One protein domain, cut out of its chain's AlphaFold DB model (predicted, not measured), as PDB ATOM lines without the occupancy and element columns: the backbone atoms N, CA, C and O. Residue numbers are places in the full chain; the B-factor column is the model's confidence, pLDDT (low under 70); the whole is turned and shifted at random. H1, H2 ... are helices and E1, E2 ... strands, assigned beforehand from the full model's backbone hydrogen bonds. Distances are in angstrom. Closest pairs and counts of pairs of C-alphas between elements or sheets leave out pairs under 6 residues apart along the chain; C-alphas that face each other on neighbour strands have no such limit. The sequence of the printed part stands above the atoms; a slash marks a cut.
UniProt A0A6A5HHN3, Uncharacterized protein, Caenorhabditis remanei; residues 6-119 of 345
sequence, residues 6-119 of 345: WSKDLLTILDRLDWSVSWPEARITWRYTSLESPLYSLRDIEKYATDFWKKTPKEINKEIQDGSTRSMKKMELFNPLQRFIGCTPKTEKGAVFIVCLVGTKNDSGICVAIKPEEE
ATOM      1  N   TRP A   6     255.203 301.060 324.962       86.69
ATOM      2  CA  TRP A   6     256.159 300.068 324.483       86.69
ATOM      3  C   TRP A   6     257.072 300.649 323.393       86.69
ATOM      4  O   TRP A   6     256.588 301.205 322.409       86.69
ATOM      5  N   SER A   7     258.389 300.490 323.535       88.31
ATOM      6  CA  SER A   7     259.384 301.063 322.624       88.31
ATOM      7  C   SER A   7     260.270 299.993 321.990       88.31
ATOM      8  O   SER A   7     261.078 299.348 322.660       88.31
ATOM      9  N   LYS A   8     260.172 299.858 320.661       85.62
ATOM     10  CA  LYS A   8     261.086 299.020 319.863       85.62
ATOM     11  C   LYS A   8     262.520 299.557 319.860       85.62
ATOM     12  O   LYS A   8     263.464 298.775 319.791       85.62
ATOM     13  N   ASP A   9     262.681 300.873 319.971       84.75
ATOM     14  CA  ASP A   9     263.991 301.514 320.093       84.75
ATOM     15  C   ASP A   9     264.706 301.034 321.369       84.75
ATOM     16  O   ASP A   9     265.852 300.590 321.310       84.75
ATOM     17  N   LEU A  10     264.007 301.031 322.513       86.44
ATOM     18  CA  LEU A  10     264.562 300.534 323.777       86.44
ATOM     19  C   LEU A  10     264.870 299.033 323.736       86.44
ATOM     20  O   LEU A  10     265.865 298.616 324.323       86.44
ATOM     21  N   LEU A  11     264.072 298.222 323.034       87.25
ATOM     22  CA  LEU A  11     264.404 296.807 322.814       87.25
ATOM     23  C   LEU A  11     265.695 296.638 322.014       87.25
ATOM     24  O   LEU A  11     266.545 295.840 322.390       87.25
ATOM     25  N   THR A  12     265.860 297.420 320.947       85.75
ATOM     26  CA  THR A  12     267.052 297.356 320.088       85.75
ATOM     27  C   THR A  12     268.317 297.690 320.878       85.75
ATOM     28  O   THR A  12     269.336 297.019 320.724       85.75
ATOM     29  N   ILE A  13     268.238 298.684 321.771       83.75
ATOM     30  CA  ILE A  13     269.310 298.999 322.722       83.75
ATOM     31  C   ILE A  13     269.539 297.804 323.659       83.75
ATOM     32  O   ILE A  13     270.657 297.311 323.780       83.75
ATOM     33  N   LEU A  14     268.475 297.308 324.294       85.50
ATOM     34  CA  LEU A  14     268.515 296.231 325.287       85.50
ATOM     35  C   LEU A  14     269.108 294.914 324.760       85.50
ATOM     36  O   LEU A  14     269.774 294.178 325.498       85.50
ATOM     37  N   ASP A  15     268.864 294.588 323.497       84.56
ATOM     38  CA  ASP A  15     269.354 293.361 322.875       84.56
ATOM     39  C   ASP A  15     270.874 293.361 322.689       84.56
ATOM     40  O   ASP A  15     271.485 292.295 322.737       84.56
ATOM     41  N   ARG A  16     271.490 294.543 322.578       78.56
ATOM     42  CA  ARG A  16     272.934 294.711 322.351       78.56
ATOM     43  C   ARG A  16     273.750 294.889 323.621       78.56
ATOM     44  O   ARG A  16     274.963 294.718 323.586       78.56
ATOM     45  N   LEU A  17     273.106 295.247 324.731       79.69
ATOM     46  CA  LEU A  17     273.809 295.458 325.992       79.69
ATOM     47  C   LEU A  17     274.499 294.170 326.451       79.69
ATOM     48  O   LEU A  17     273.850 293.134 326.611       79.69
ATOM     49  N   ASP A  18     275.797 294.270 326.732       77.06
ATOM     50  CA  ASP A  18     276.549 293.241 327.445       77.06
ATOM     51  C   ASP A  18     276.242 293.327 328.949       77.06
ATOM     52  O   ASP A  18     276.513 294.337 329.597       77.06
ATOM     53  N   TRP A  19     275.667 292.258 329.504       73.56
ATOM     54  CA  TRP A  19     275.242 292.156 330.907       73.56
ATOM     55  C   TRP A  19     276.360 291.836 331.884       73.56
ATOM     56  O   TRP A  19     276.160 291.917 333.094       73.56
ATOM     57  N   SER A  20     277.547 291.524 331.375       70.00
ATOM     58  CA  SER A  20     278.718 291.262 332.202       70.00
ATOM     59  C   SER A  20     279.445 292.533 332.655       70.00
ATOM     60  O   SER A  20     280.305 292.463 333.536       70.00
ATOM     61  N   VAL A  21     279.089 293.699 332.103       73.88
ATOM     62  CA  VAL A  21     279.778 294.974 332.348       73.88
ATOM     63  C   VAL A  21     278.856 296.035 332.951       73.88
ATOM     64  O   VAL A  21     277.632 295.941 332.923       73.88
ATOM     65  N   SER A  22     279.450 297.077 333.534       70.75
ATOM     66  CA  SER A  22     278.700 298.228 334.040       70.75
ATOM     67  C   SER A  22     278.208 299.128 332.902       70.75
ATOM     68  O   SER A  22     279.008 299.463 332.032       70.75
ATOM     69  N   TRP A  23     276.967 299.623 332.986       71.56
ATOM     70  CA  TRP A  23     276.404 300.596 332.033       71.56
ATOM     71  C   TRP A  23     276.323 302.008 332.630       71.56
ATOM     72  O   TRP A  23     275.345 302.342 333.312       71.56
ATOM     73  N   PRO A  24     277.338 302.861 332.439       64.81
ATOM     74  CA  PRO A  24     277.244 304.269 332.820       64.81
ATOM     75  C   PRO A  24     276.164 305.034 332.028       64.81
ATOM     76  O   PRO A  24     275.567 305.966 332.568       64.81
ATOM     77  N   GLU A  25     275.852 304.613 330.798       64.50
ATOM     78  CA  GLU A  25     274.865 305.228 329.894       64.50
ATOM     79  C   GLU A  25     273.424 305.067 330.398       64.50
ATOM     80  O   GLU A  25     272.586 305.942 330.166       64.50
ATOM     81  N   ALA A  26     273.168 304.025 331.200       62.97
ATOM     82  CA  ALA A  26     271.905 303.739 331.891       62.97
ATOM     83  C   ALA A  26     271.486 304.801 332.931       62.97
ATOM     84  O   ALA A  26     270.626 304.569 333.782       62.97
ATOM     85  N   ARG A  27     272.162 305.947 332.949       67.12
ATOM     86  CA  ARG A  27     271.885 307.097 333.816       67.12
ATOM     87  C   ARG A  27     271.723 308.386 333.020       67.12
ATOM     88  O   ARG A  27     271.413 309.415 333.607       67.12
ATOM     89  N   ILE A  28     271.973 308.322 331.717       63.88
ATOM     90  CA  ILE A  28     272.047 309.474 330.826       63.88
ATOM     91  C   ILE A  28     270.861 309.439 329.868       63.88
ATOM     92  O   ILE A  28     270.178 310.445 329.711       63.88
ATOM     93  N   THR A  29     270.604 308.288 329.247       66.38
ATOM     94  CA  THR A  29     269.621 308.176 328.162       66.38
ATOM     95  C   THR A  29     268.396 307.369 328.587       66.38
ATOM     96  O   THR A  29     267.257 307.778 328.356       66.38
ATOM     97  N   TRP A  30     268.591 306.253 329.274       82.25
ATOM     98  CA  TRP A  30     267.534 305.371 329.777       82.25
ATOM     99  C   TRP A  30     267.909 304.878 331.172       82.25
ATOM    100  O   TRP A  30     269.044 305.038 331.596       82.25
ATOM    101  N   ARG A  31     266.961 304.293 331.899       86.06
ATOM    102  CA  ARG A  31     267.154 303.594 333.177       86.06
ATOM    103  C   ARG A  31     266.747 302.134 332.999       86.06
ATOM    104  O   ARG A  31     266.183 301.775 331.968       86.06
ATOM    105  N   TYR A  32     267.015 301.278 333.980       88.12
ATOM    106  CA  TYR A  32     266.675 299.859 333.867       88.12
ATOM    107  C   TYR A  32     266.189 299.251 335.175       88.12
ATOM    108  O   TYR A  32     266.558 299.679 336.272       88.12
ATOM    109  N   THR A  33     265.399 298.191 335.045       89.44
ATOM    110  CA  THR A  33     264.959 297.349 336.153       89.44
ATOM    111  C   THR A  33     264.922 295.884 335.737       89.44
ATOM    112  O   THR A  33     264.772 295.571 334.556       89.44
ATOM    113  N   SER A  34     265.062 294.984 336.707       87.38
ATOM    114  CA  SER A  34     264.928 293.543 336.501       87.38
ATOM    115  C   SER A  34     263.772 292.972 337.316       87.38
ATOM    116  O   SER A  34     263.530 293.359 338.469       87.38
ATOM    117  N   LEU A  35     263.058 292.035 336.705       86.56
ATOM    118  CA  LEU A  35     261.892 291.348 337.238       86.56
ATOM    119  C   LEU A  35     262.146 289.840 337.176       86.56
ATOM    120  O   LEU A  35     262.686 289.331 336.199       86.56
ATOM    121  N   GLU A  36     261.771 289.124 338.229       79.19
ATOM    122  CA  GLU A  36     262.125 287.707 338.380       79.19
ATOM    123  C   GLU A  36     261.262 286.794 337.502       79.19
ATOM    124  O   GLU A  36     261.726 285.756 337.046       79.19
ATOM    125  N   SER A  37     260.013 287.176 337.222       74.50
ATOM    126  CA  SER A  37     259.117 286.385 336.376       74.50
ATOM    127  C   SER A  37     257.977 287.224 335.803       74.50
ATOM    128  O   SER A  37     257.366 287.983 336.561       74.50
ATOM    129  N   PRO A  38     257.590 287.049 334.524       67.50
ATOM    130  CA  PRO A  38     256.423 287.732 333.956       67.50
ATOM    131  C   PRO A  38     255.128 287.427 334.721       67.50
ATOM    132  O   PRO A  38     254.262 288.289 334.823       67.50
ATOM    133  N   LEU A  39     255.013 286.228 335.306       68.69
ATOM    134  CA  LEU A  39     253.804 285.768 335.998       68.69
ATOM    135  C   LEU A  39     253.577 286.453 337.355       68.69
ATOM    136  O   LEU A  39     252.435 286.561 337.799       68.69
ATOM    137  N   TYR A  40     254.643 286.921 338.011       76.56
ATOM    138  CA  TYR A  40     254.579 287.510 339.358       76.56
ATOM    139  C   TYR A  40     255.049 288.965 339.418       76.56
ATOM    140  O   TYR A  40     254.877 289.619 340.445       76.56
ATOM    141  N   SER A  41     255.544 289.500 338.296       78.94
ATOM    142  CA  SER A  41     256.117 290.845 338.196       78.94
ATOM    143  C   SER A  41     255.234 291.922 338.821       78.94
ATOM    144  O   SER A  41     255.735 292.726 339.598       78.94
ATOM    145  N   LEU A  42     253.926 291.928 338.542       82.69
ATOM    146  CA  LEU A  42     253.016 292.946 339.083       82.69
ATOM    147  C   LEU A  42     252.933 292.902 340.614       82.69
ATOM    148  O   LEU A  42     253.066 293.938 341.258       82.69
ATOM    149  N   ARG A  43     252.806 291.708 341.203       86.00
ATOM    150  CA  ARG A  43     252.756 291.548 342.666       86.00
ATOM    151  C   ARG A  43     254.064 291.977 343.319       86.00
ATOM    152  O   ARG A  43     254.048 292.620 344.365       86.00
ATOM    153  N   ASP A  44     255.192 291.643 342.700       85.62
ATOM    154  CA  ASP A  44     256.511 292.017 343.209       85.62
ATOM    155  C   ASP A  44     256.738 293.532 343.132       85.62
ATOM    156  O   ASP A  44     257.288 294.125 344.062       85.62
ATOM    157  N   ILE A  45     256.281 294.168 342.048       89.69
ATOM    158  CA  ILE A  45     256.307 295.622 341.862       89.69
ATOM    159  C   ILE A  45     255.446 296.307 342.931       89.69
ATOM    160  O   ILE A  45     255.935 297.202 343.623       89.69
ATOM    161  N   GLU A  46     254.199 295.867 343.112       90.62
ATOM    162  CA  GLU A  46     253.267 296.417 344.106       90.62
ATOM    163  C   GLU A  46     253.796 296.279 345.532       90.62
ATOM    164  O   GLU A  46     253.771 297.237 346.310       90.62
ATOM    165  N   LYS A  47     254.319 295.097 345.874       91.50
ATOM    166  CA  LYS A  47     254.927 294.843 347.180       91.50
ATOM    167  C   LYS A  47     256.127 295.756 347.405       91.50
ATOM    168  O   LYS A  47     256.198 296.413 348.442       91.50
ATOM    169  N   TYR A  48     257.033 295.847 346.428       91.06
ATOM    170  CA  TYR A  48     258.210 296.709 346.526       91.06
ATOM    171  C   TYR A  48     257.823 298.176 346.724       91.06
ATOM    172  O   TYR A  48     258.383 298.842 347.593       91.06
ATOM    173  N   ALA A  49     256.856 298.678 345.952       91.62
ATOM    174  CA  ALA A  49     256.379 300.051 346.068       91.62
ATOM    175  C   ALA A  49     255.732 300.304 347.436       91.62
ATOM    176  O   ALA A  49     256.044 301.288 348.102       91.62
ATOM    177  N   THR A  50     254.881 299.388 347.896       94.31
ATOM    178  CA  THR A  50     254.233 299.486 349.210       94.31
ATOM    179  C   THR A  50     255.264 299.530 350.337       94.31
ATOM    180  O   THR A  50     255.155 300.349 351.248       94.31
ATOM    181  N   ASP A  51     256.288 298.681 350.277       94.00
ATOM    182  CA  ASP A  51     257.350 298.652 351.281       94.00
ATOM    183  C   ASP A  51     258.272 299.872 351.190       94.00
ATOM    184  O   ASP A  51     258.740 300.356 352.218       94.00
ATOM    185  N   PHE A  52     258.493 300.420 349.991       92.44
ATOM    186  CA  PHE A  52     259.200 301.687 349.801       92.44
ATOM    187  C   PHE A  52     258.468 302.850 350.483       92.44
ATOM    188  O   PHE A  52     259.085 303.607 351.229       92.44
ATOM    189  N   TRP A  53     257.147 302.959 350.307       91.06
ATOM    190  CA  TRP A  53     256.351 304.047 350.887       91.06
ATOM    191  C   TRP A  53     256.133 303.945 352.401       91.06
ATOM    192  O   TRP A  53     255.773 304.937 353.029       91.06
ATOM    193  N   LYS A  54     256.382 302.781 353.011       96.19
ATOM    194  CA  LYS A  54     256.386 302.624 354.479       96.19
ATOM    195  C   LYS A  54     257.650 303.171 355.147       96.19
ATOM    196  O   LYS A  54     257.686 303.264 356.373       96.19
ATOM    197  N   LYS A  55     258.696 303.481 354.377       94.88
ATOM    198  CA  LYS A  55     259.972 303.970 354.911       94.88
ATOM    199  C   LYS A  55     259.848 305.395 355.425       94.88
ATOM    200  O   LYS A  55     259.005 306.176 354.990       94.88
ATOM    201  N   THR A  56     260.735 305.755 356.343       96.75
ATOM    202  CA  THR A  56     260.834 307.134 356.819       96.75
ATOM    203  C   THR A  56     261.341 308.060 355.705       96.75
ATOM    204  O   THR A  56     262.083 307.621 354.821       96.75
ATOM    205  N   PRO A  57     261.052 309.374 355.762       95.31
ATOM    206  CA  PRO A  57     261.556 310.328 354.769       95.31
ATOM    207  C   PRO A  57     263.084 310.307 354.606       95.31
ATOM    208  O   PRO A  57     263.601 310.485 353.504       95.31
ATOM    209  N   LYS A  58     263.827 310.052 355.691       94.94
ATOM    210  CA  LYS A  58     265.293 309.957 355.659       94.94
ATOM    211  C   LYS A  58     265.772 308.734 354.875       94.94
ATOM    212  O   LYS A  58     266.733 308.838 354.118       94.94
ATOM    213  N   GLU A  59     265.113 307.595 355.053       94.38
ATOM    214  CA  GLU A  59     265.417 306.362 354.321       94.38
ATOM    215  C   GLU A  59     265.043 306.491 352.845       94.38
ATOM    216  O   GLU A  59     265.854 306.144 351.992       94.38
ATOM    217  N   ILE A  60     263.875 307.072 352.545       91.25
ATOM    218  CA  ILE A  60     263.449 307.375 351.172       91.25
ATOM    219  C   ILE A  60     264.489 308.257 350.476       91.25
ATOM    220  O   ILE A  60     264.967 307.909 349.400       91.25
ATOM    221  N   ASN A  61     264.897 309.364 351.106       89.81
ATOM    222  CA  ASN A  61     265.901 310.262 350.535       89.81
ATOM    223  C   ASN A  61     267.231 309.551 350.293       89.81
ATOM    224  O   ASN A  61     267.838 309.739 349.243       89.81
ATOM    225  N   LYS A  62     267.675 308.716 351.236       90.62
ATOM    226  CA  LYS A  62     268.898 307.932 351.063       90.62
ATOM    227  C   LYS A  62     268.789 306.981 349.870       90.62
ATOM    228  O   LYS A  62     269.703 306.947 349.058       90.62
ATOM    229  N   GLU A  63     267.682 306.257 349.728       89.06
ATOM    230  CA  GLU A  63     267.501 305.336 348.601       89.06
ATOM    231  C   GLU A  63     267.415 306.053 347.261       89.06
ATOM    232  O   GLU A  63     268.004 305.576 346.297       89.06
ATOM    233  N   ILE A  64     266.758 307.214 347.201       86.25
ATOM    234  CA  ILE A  64     266.736 308.057 345.998       86.25
ATOM    235  C   ILE A  64     268.157 308.501 345.626       86.25
ATOM    236  O   ILE A  64     268.538 308.425 344.457       86.25
ATOM    237  N   GLN A  65     268.960 308.928 346.605       83.94
ATOM    238  CA  GLN A  65     270.354 309.315 346.369       83.94
ATOM    239  C   GLN A  65     271.200 308.125 345.901       83.94
ATOM    240  O   GLN A  65     271.887 308.227 344.886       83.94
ATOM    241  N   ASP A  66     271.096 306.972 346.563       82.62
ATOM    242  CA  ASP A  66     271.813 305.755 346.170       82.62
ATOM    243  C   ASP A  66     271.404 305.312 344.755       82.62
ATOM    244  O   ASP A  66     272.248 304.996 343.909       82.62
ATOM    245  N   GLY A  67     270.106 305.350 344.465       77.06
ATOM    246  CA  GLY A  67     269.547 305.001 343.171       77.06
ATOM    247  C   GLY A  67     269.864 306.000 342.069       77.06
ATOM    248  O   GLY A  67     269.952 305.579 340.924       77.06
ATOM    249  N   SER A  68     270.153 307.272 342.358       70.25
ATOM    250  CA  SER A  68     270.657 308.207 341.336       70.25
ATOM    251  C   SER A  68     271.936 307.677 340.666       70.25
ATOM    252  O   SER A  68     272.124 307.807 339.456       70.25
ATOM    253  N   THR A  69     272.762 306.958 341.436       67.12
ATOM    254  CA  THR A  69     274.011 306.340 340.976       67.12
ATOM    255  C   THR A  69     273.863 304.884 340.530       67.12
ATOM    256  O   THR A  69     274.839 304.289 340.080       67.12
ATOM    257  N   ARG A  70     272.683 304.268 340.658       74.50
ATOM    258  CA  ARG A  70     272.418 302.858 340.303       74.50
ATOM    259  C   ARG A  70     271.016 302.726 339.700       74.50
ATOM    260  O   ARG A  70     270.541 303.662 339.080       74.50
ATOM    261  N   SER A  71     270.372 301.573 339.840       81.06
ATOM    262  CA  SER A  71     268.942 301.400 339.572       81.06
ATOM    263  C   SER A  71     268.151 301.585 340.871       81.06
ATOM    264  O   SER A  71     268.538 301.055 341.916       81.06
ATOM    265  N   MET A  72     267.007 302.265 340.793       86.31
ATOM    266  CA  MET A  72     265.969 302.324 341.834       86.31
ATOM    267  C   MET A  72     265.127 301.035 341.897       86.31
ATOM    268  O   MET A  72     264.078 300.982 342.546       86.31
ATOM    269  N   LYS A  73     265.581 299.962 341.239       87.94
ATOM    270  CA  LYS A  73     264.894 298.674 341.137       87.94
ATOM    271  C   LYS A  73     263.490 298.873 340.564       87.94
ATOM    272  O   LYS A  73     263.328 299.475 339.508       87.94
ATOM    273  N   LYS A  74     262.454 298.353 341.223       90.00
ATOM    274  CA  LYS A  74     261.070 298.417 340.735       90.00
ATOM    275  C   LYS A  74     260.517 299.849 340.765       90.00
ATOM    276  O   LYS A  74     259.597 300.140 340.014       90.00
ATOM    277  N   MET A  75     261.120 300.754 341.551       88.94
ATOM    278  CA  MET A  75     260.721 302.168 341.592       88.94
ATOM    279  C   MET A  75     261.097 302.950 340.336       88.94
ATOM    280  O   MET A  75     260.574 304.044 340.153       88.94
ATOM    281  N   GLU A  76     261.929 302.392 339.448       88.12
ATOM    282  CA  GLU A  76     262.130 302.983 338.123       88.12
ATOM    283  C   GLU A  76     260.778 303.142 337.415       88.12
ATOM    284  O   GLU A  76     260.457 304.251 337.024       88.12
ATOM    285  N   LEU A  77     259.919 302.115 337.427       87.75
ATOM    286  CA  LEU A  77     258.605 302.109 336.756       87.75
ATOM    287  C   LEU A  77     257.608 303.161 337.273       87.75
ATOM    288  O   LEU A  77     256.588 303.402 336.637       87.75
ATOM    289  N   PHE A  78     257.879 303.763 338.434       85.44
ATOM    290  CA  PHE A  78     257.037 304.794 339.048       85.44
ATOM    291  C   PHE A  78     257.601 306.205 338.866       85.44
ATOM    292  O   PHE A  78     257.033 307.173 339.376       85.44
ATOM    293  N   ASN A  79     258.728 306.346 338.166       80.50
ATOM    294  CA  ASN A  79     259.305 307.646 337.887       80.50
ATOM    295  C   ASN A  79     258.393 308.397 336.898       80.50
ATOM    296  O   ASN A  79     258.251 307.970 335.753       80.50
ATOM    297  N   PRO A  80     257.791 309.536 337.293       73.94
ATOM    298  CA  PRO A  80     256.833 310.243 336.451       73.94
ATOM    299  C   PRO A  80     257.445 310.797 335.161       73.94
ATOM    300  O   PRO A  80     256.689 311.147 334.261       73.94
ATOM    301  N   LEU A  81     258.775 310.869 335.065       72.62
ATOM    302  CA  LEU A  81     259.482 311.348 333.877       72.62
ATOM    303  C   LEU A  81     259.644 310.244 332.819       72.62
ATOM    304  O   LEU A  81     260.043 310.530 331.692       72.62
ATOM    305  N   GLN A  82     259.379 308.982 333.175       79.06
ATOM    306  CA  GLN A  82     259.449 307.852 332.254       79.06
ATOM    307  C   GLN A  82     258.170 307.736 331.436       79.06
ATOM    308  O   GLN A  82     257.064 307.865 331.957       79.06
ATOM    309  N   ARG A  83     258.345 307.474 330.142       80.44
ATOM    310  CA  ARG A  83     257.248 307.334 329.179       80.44
ATOM    311  C   ARG A  83     257.407 306.127 328.270       80.44
ATOM    312  O   ARG A  83     256.420 305.672 327.717       80.44
ATOM    313  N   PHE A  84     258.616 305.597 328.125       86.31
ATOM    314  CA  PHE A  84     258.877 304.448 327.265       86.31
ATOM    315  C   PHE A  84     259.363 303.258 328.074       86.31
ATOM    316  O   PHE A  84     260.104 303.441 329.038       86.31
ATOM    317  N   ILE A  85     258.991 302.052 327.653       90.62
ATOM    318  CA  ILE A  85     259.484 300.797 328.215       90.62
ATOM    319  C   ILE A  85     259.777 299.782 327.107       90.62
ATOM    320  O   ILE A  85     259.010 299.648 326.158       90.62
ATOM    321  N   GLY A  86     260.883 299.055 327.222       91.25
ATOM    322  CA  GLY A  86     261.190 297.902 326.379       91.25
ATOM    323  C   GLY A  86     261.754 296.788 327.245       91.25
ATOM    324  O   GLY A  86     262.729 297.019 327.959       91.25
ATOM    325  N   CYS A  87     261.139 295.606 327.214       91.56
ATOM    326  CA  CYS A  87     261.540 294.477 328.052       91.56
ATOM    327  C   CYS A  87     261.904 293.233 327.240       91.56
ATOM    328  O   CYS A  87     261.211 292.893 326.286       91.56
ATOM    329  N   THR A  88     262.928 292.498 327.666       88.44
ATOM    330  CA  THR A  88     263.304 291.211 327.064       88.44
ATOM    331  C   THR A  88     263.752 290.226 328.151       88.44
ATOM    332  O   THR A  88     264.345 290.652 329.153       88.44
ATOM    333  N   PRO A  89     263.464 288.918 328.023       87.62
ATOM    334  CA  PRO A  89     264.037 287.918 328.912       87.62
ATOM    335  C   PRO A  89     265.552 287.811 328.690       87.62
ATOM    336  O   PRO A  89     266.038 287.760 327.561       87.62
ATOM    337  N   LYS A  90     266.307 287.736 329.782       83.12
ATOM    338  CA  LYS A  90     267.747 287.474 329.797       83.12
ATOM    339  C   LYS A  90     268.023 286.271 330.692       83.12
ATOM    340  O   LYS A  90     267.272 285.986 331.623       83.12
ATOM    341  N   THR A  91     269.096 285.551 330.378       82.31
ATOM    342  CA  THR A  91     269.538 284.392 331.157       82.31
ATOM    343  C   THR A  91     270.928 284.664 331.704       82.31
ATOM    344  O   THR A  91     271.850 284.913 330.934       82.31
ATOM    345  N   GLU A  92     271.097 284.580 333.020       74.12
ATOM    346  CA  GLU A  92     272.405 284.656 333.673       74.12
ATOM    347  C   GLU A  92     272.543 283.466 334.623       74.12
ATOM    348  O   GLU A  92     271.663 283.209 335.441       74.12
ATOM    349  N   LYS A  93     273.638 282.703 334.496       77.69
ATOM    350  CA  LYS A  93     273.947 281.542 335.361       77.69
ATOM    351  C   LYS A  93     272.786 280.536 335.500       77.69
ATOM    352  O   LYS A  93     272.612 279.925 336.548       77.69
ATOM    353  N   GLY A  94     271.995 280.361 334.438       77.56
ATOM    354  CA  GLY A  94     270.861 279.428 334.392       77.56
ATOM    355  C   GLY A  94     269.539 279.965 334.956       77.56
ATOM    356  O   GLY A  94     268.533 279.269 334.866       77.56
ATOM    357  N   ALA A  95     269.511 281.190 335.492       78.81
ATOM    358  CA  ALA A  95     268.283 281.865 335.901       78.81
ATOM    359  C   ALA A  95     267.776 282.785 334.782       78.81
ATOM    360  O   ALA A  95     268.552 283.550 334.207       78.81
ATOM    361  N   VAL A  96     266.473 282.723 334.496       81.69
ATOM    362  CA  VAL A  96     265.800 283.629 333.555       81.69
ATOM    363  C   VAL A  96     265.175 284.775 334.337       81.69
ATOM    364  O   VAL A  96     264.423 284.539 335.278       81.69
ATOM    365  N   PHE A  97     265.455 286.005 333.929       84.38
ATOM    366  CA  PHE A  97     264.824 287.213 334.452       84.38
ATOM    367  C   PHE A  97     264.396 288.103 333.290       84.38
ATOM    368  O   PHE A  97     264.971 288.062 332.206       84.38
ATOM    369  N   ILE A  98     263.378 288.925 333.507       88.44
ATOM    370  CA  ILE A  98     263.002 289.969 332.558       88.44
ATOM    371  C   ILE A  98     263.790 291.214 332.907       88.44
ATOM    372  O   ILE A  98     263.762 291.676 334.046       88.44
ATOM    373  N   VAL A  99     264.448 291.796 331.917       89.00
ATOM    374  CA  VAL A  99     264.996 293.141 332.040       89.00
ATOM    375  C   VAL A  99     264.105 294.084 331.265       89.00
ATOM    376  O   VAL A  99     263.751 293.785 330.132       89.00
ATOM    377  N   CYS A 100     263.789 295.224 331.865       90.94
ATOM    378  CA  CYS A 100     263.164 296.347 331.194       90.94
ATOM    379  C   CYS A 100     264.103 297.552 331.188       90.94
ATOM    380  O   CYS A 100     264.608 297.945 332.244       90.94
ATOM    381  N   LEU A 101     264.292 298.162 330.019       89.94
ATOM    382  CA  LEU A 101     264.764 299.538 329.910       89.94
ATOM    383  C   LEU A 101     263.567 300.474 329.948       89.94
ATOM    384  O   LEU A 101     262.511 300.160 329.397       89.94
ATOM    385  N   VAL A 102     263.748 301.628 330.571       88.75
ATOM    386  CA  VAL A 102     262.744 302.683 330.653       88.75
ATOM    387  C   VAL A 102     263.360 304.030 330.305       88.75
ATOM    388  O   VAL A 102     264.426 304.391 330.798       88.75
ATOM    389  N   GLY A 103     262.708 304.761 329.410       76.62
ATOM    390  CA  GLY A 103     263.216 306.002 328.826       76.62
ATOM    391  C   GLY A 103     262.384 307.212 329.231       76.62
ATOM    392  O   GLY A 103     261.163 307.096 329.393       76.62
ATOM    393  N   THR A 104     263.030 308.369 329.397       70.06
ATOM    394  CA  THR A 104     262.349 309.613 329.777       70.06
ATOM    395  C   THR A 104     261.813 310.402 328.584       70.06
ATOM    396  O   THR A 104     262.351 310.336 327.482       70.06
ATOM    397  N   LYS A 105     260.772 311.203 328.843       56.44
ATOM    398  CA  LYS A 105     260.416 312.416 328.088       56.44
ATOM    399  C   LYS A 105     259.792 313.412 329.079       56.44
ATOM    400  O   LYS A 105     258.771 313.083 329.671       56.44
ATOM    401  N   ASN A 106     260.383 314.595 329.271       47.75
ATOM    402  CA  ASN A 106     259.772 315.720 330.007       47.75
ATOM    403  C   ASN A 106     259.435 316.850 329.015       47.75
ATOM    404  O   ASN A 106     259.979 316.861 327.921       47.75
ATOM    405  N   ASP A 107     258.542 317.807 329.264       42.88
ATOM    406  CA  ASP A 107     257.834 318.210 330.480       42.88
ATOM    407  C   ASP A 107     256.390 318.613 330.121       42.88
ATOM    408  O   ASP A 107     256.182 319.256 329.092       42.88
ATOM    409  N   SER A 108     255.424 318.215 330.956       38.59
ATOM    410  CA  SER A 108     254.025 318.683 331.109       38.59
ATOM    411  C   SER A 108     253.205 317.497 331.618       38.59
ATOM    412  O   SER A 108     253.044 316.507 330.913       38.59
ATOM    413  N   GLY A 109     252.743 317.548 332.869       50.56
ATOM    414  CA  GLY A 109     252.066 316.425 333.524       50.56
ATOM    415  C   GLY A 109     250.926 315.780 332.717       50.56
ATOM    416  O   GLY A 109     250.265 316.434 331.926       50.56
ATOM    417  N   ILE A 110     250.693 314.486 332.974       43.12
ATOM    418  CA  ILE A 110     249.603 313.640 332.442       43.12
ATOM    419  C   ILE A 110     249.257 313.950 330.971       43.12
ATOM    420  O   ILE A 110     248.106 314.210 330.627       43.12
ATOM    421  N   CYS A 111     250.246 313.908 330.080       54.31
ATOM    422  CA  CYS A 111     249.977 313.855 328.644       54.31
ATOM    423  C   CYS A 111     249.963 312.392 328.183       54.31
ATOM    424  O   CYS A 111     250.987 311.709 328.224       54.31
ATOM    425  N   VAL A 112     248.804 311.898 327.743       58.03
ATOM    426  CA  VAL A 112     248.690 310.613 327.035       58.03
ATOM    427  C   VAL A 112     249.018 310.857 325.564       58.03
ATOM    428  O   VAL A 112     248.571 311.850 324.986       58.03
ATOM    429  N   ALA A 113     249.821 309.984 324.953       59.62
ATOM    430  CA  ALA A 113     250.079 310.071 323.519       59.62
ATOM    431  C   ALA A 113     248.761 309.884 322.756       59.62
ATOM    432  O   ALA A 113     248.086 308.878 322.949       59.62
ATOM    433  N   ILE A 114     248.410 310.824 321.875       59.59
ATOM    434  CA  ILE A 114     247.205 310.697 321.033       59.59
ATOM    435  C   ILE A 114     247.337 309.482 320.100       59.59
ATOM    436  O   ILE A 114     246.351 308.809 319.819       59.59
ATOM    437  N   LYS A 115     248.566 309.200 319.656       69.06
ATOM    438  CA  LYS A 115     248.932 308.064 318.809       69.06
ATOM    439  C   LYS A 115     250.227 307.423 319.313       69.06
ATOM    440  O   LYS A 115     251.308 307.798 318.856       69.06
ATOM    441  N   PRO A 116     250.154 306.530 320.315       67.62
ATOM    442  CA  PRO A 116     251.330 305.899 320.916       67.62
ATOM    443  C   PRO A 116     252.243 305.193 319.903       67.62
ATOM    444  O   PRO A 116     253.452 305.147 320.092       67.62
ATOM    445  N   GLU A 117     251.678 304.670 318.819       69.25
ATOM    446  CA  GLU A 117     252.380 303.987 317.733       69.25
ATOM    447  C   GLU A 117     253.249 304.907 316.862       69.25
ATOM    448  O   GLU A 117     254.182 304.430 316.220       69.25
ATOM    449  N   GLU A 118     252.966 306.212 316.851       71.00
ATOM    450  CA  GLU A 118     253.778 307.230 316.170       71.00
ATOM    451  C   GLU A 118     254.857 307.823 317.103       71.00
ATOM    452  O   GLU A 118     255.653 308.669 316.686       71.00
ATOM    453  N   GLU A 119     254.898 307.410 318.374       74.56
ATOM    454  CA  GLU A 119     255.906 307.867 319.328       74.56
ATOM    455  C   GLU A 119     257.212 307.075 319.192       74.56
ATOM    456  O   GLU A 119     257.238 305.854 319.049       74.56
TER     457      GLU A 119
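Overview. This is residues 6 to 119 of the 345 residues of an uncharacterized protein of Caenorhabditis remanei (UniProt A0A6A5HHN3). A strongly twisted sheet of three strands, drawn out by the long hairpin of E2 and E3, has H1 packed on one face and short H4 on the opposite face. Beyond H4, H2 and H3 make a V that reaches away from the sheet, its tip at the tight link between them. The printed part has 114 residues, with four named helices and three named strands in the order H1, E1, H2, H3, H4, E2, E3; the sheet runs E1, E3, E2, all antiparallel, and the class is mixed, helices and strands. The whole is compact, with a radius of gyration of the C-alphas of 14.8 A and spans of 42 by 38 by 30 A.

Along the chain. Begin with the sheet: find C-alpha 30 at (267.534, 305.371, 329.777), where E1, residues 30 to 35, sets out for 16.9 A. E2, residues 82 to 92, covers 26.6 A and bends by 57 degrees at residue 89. E3, residues 95 to 104, covers 29.0 A and ends at C-alpha 104, (262.349, 309.613, 329.777). For H1, residues 8 to 16, start at C-alpha 8, (261.086, 299.020, 319.863), and go 12.9 A. H2 is residues 41 to 53, 18.3 A; H3 is residues 57 to 68, 16.4 A; H4 is residues 73 to 78, 10.2 A.

Arrangement. Look first at the inner strand E3. Beside it, E1 is antiparallel at 151 degrees, with N 33 and O 100 2.9 A apart, within hydrogen-bond range. E2 and E3 form a hairpin at 160 degrees, with N 90 and O 97 2.8 A apart, also within range. H1 is on the sheet over E3 and E2, at a height of 7.8 A; its closest C-alphas to E2 are Leu 11 and Gly 86, 4.9 A. H4 is on the opposite face at a height of 7.6 A; its closest C-alphas to E1 are Lys 73 and Thr 33, 5.2 A. H2 touches H4 with residues 45 to 49 alone, about perpendicular at 87 degrees, the C-alphas of Ile 45 and Lys 74 coming closest at 5.6 A; it only grazes the sheet, with residues 41 to 45. H3 is not on the sheet, and is close to H2 but not clearly touching: the closest C-alphas, Phe 52 and Ile 60, are 7.2 A apart, at a steep tilt of 51 degrees, opposite ways. In H2 and H3 every O i to N i+4 pair is within hydrogen-bond range; H1 has 4 of 5, and H4 0 of 2, with 3 of 3 O i to N i+3 pairs within range.

Size, cuts and confidence. The two C-alphas farthest apart, Gly 94 and Ser 108, are 42.8 A apart. The printed part has no cut, and its one long link is H1 to E1, 13 residues. Residues 105 to 119 hold no named element. The mean pLDDT of the printed part is 79.6; look for values under 70 at residues 24 to 29, 38 to 39, 69 and 105 to 117.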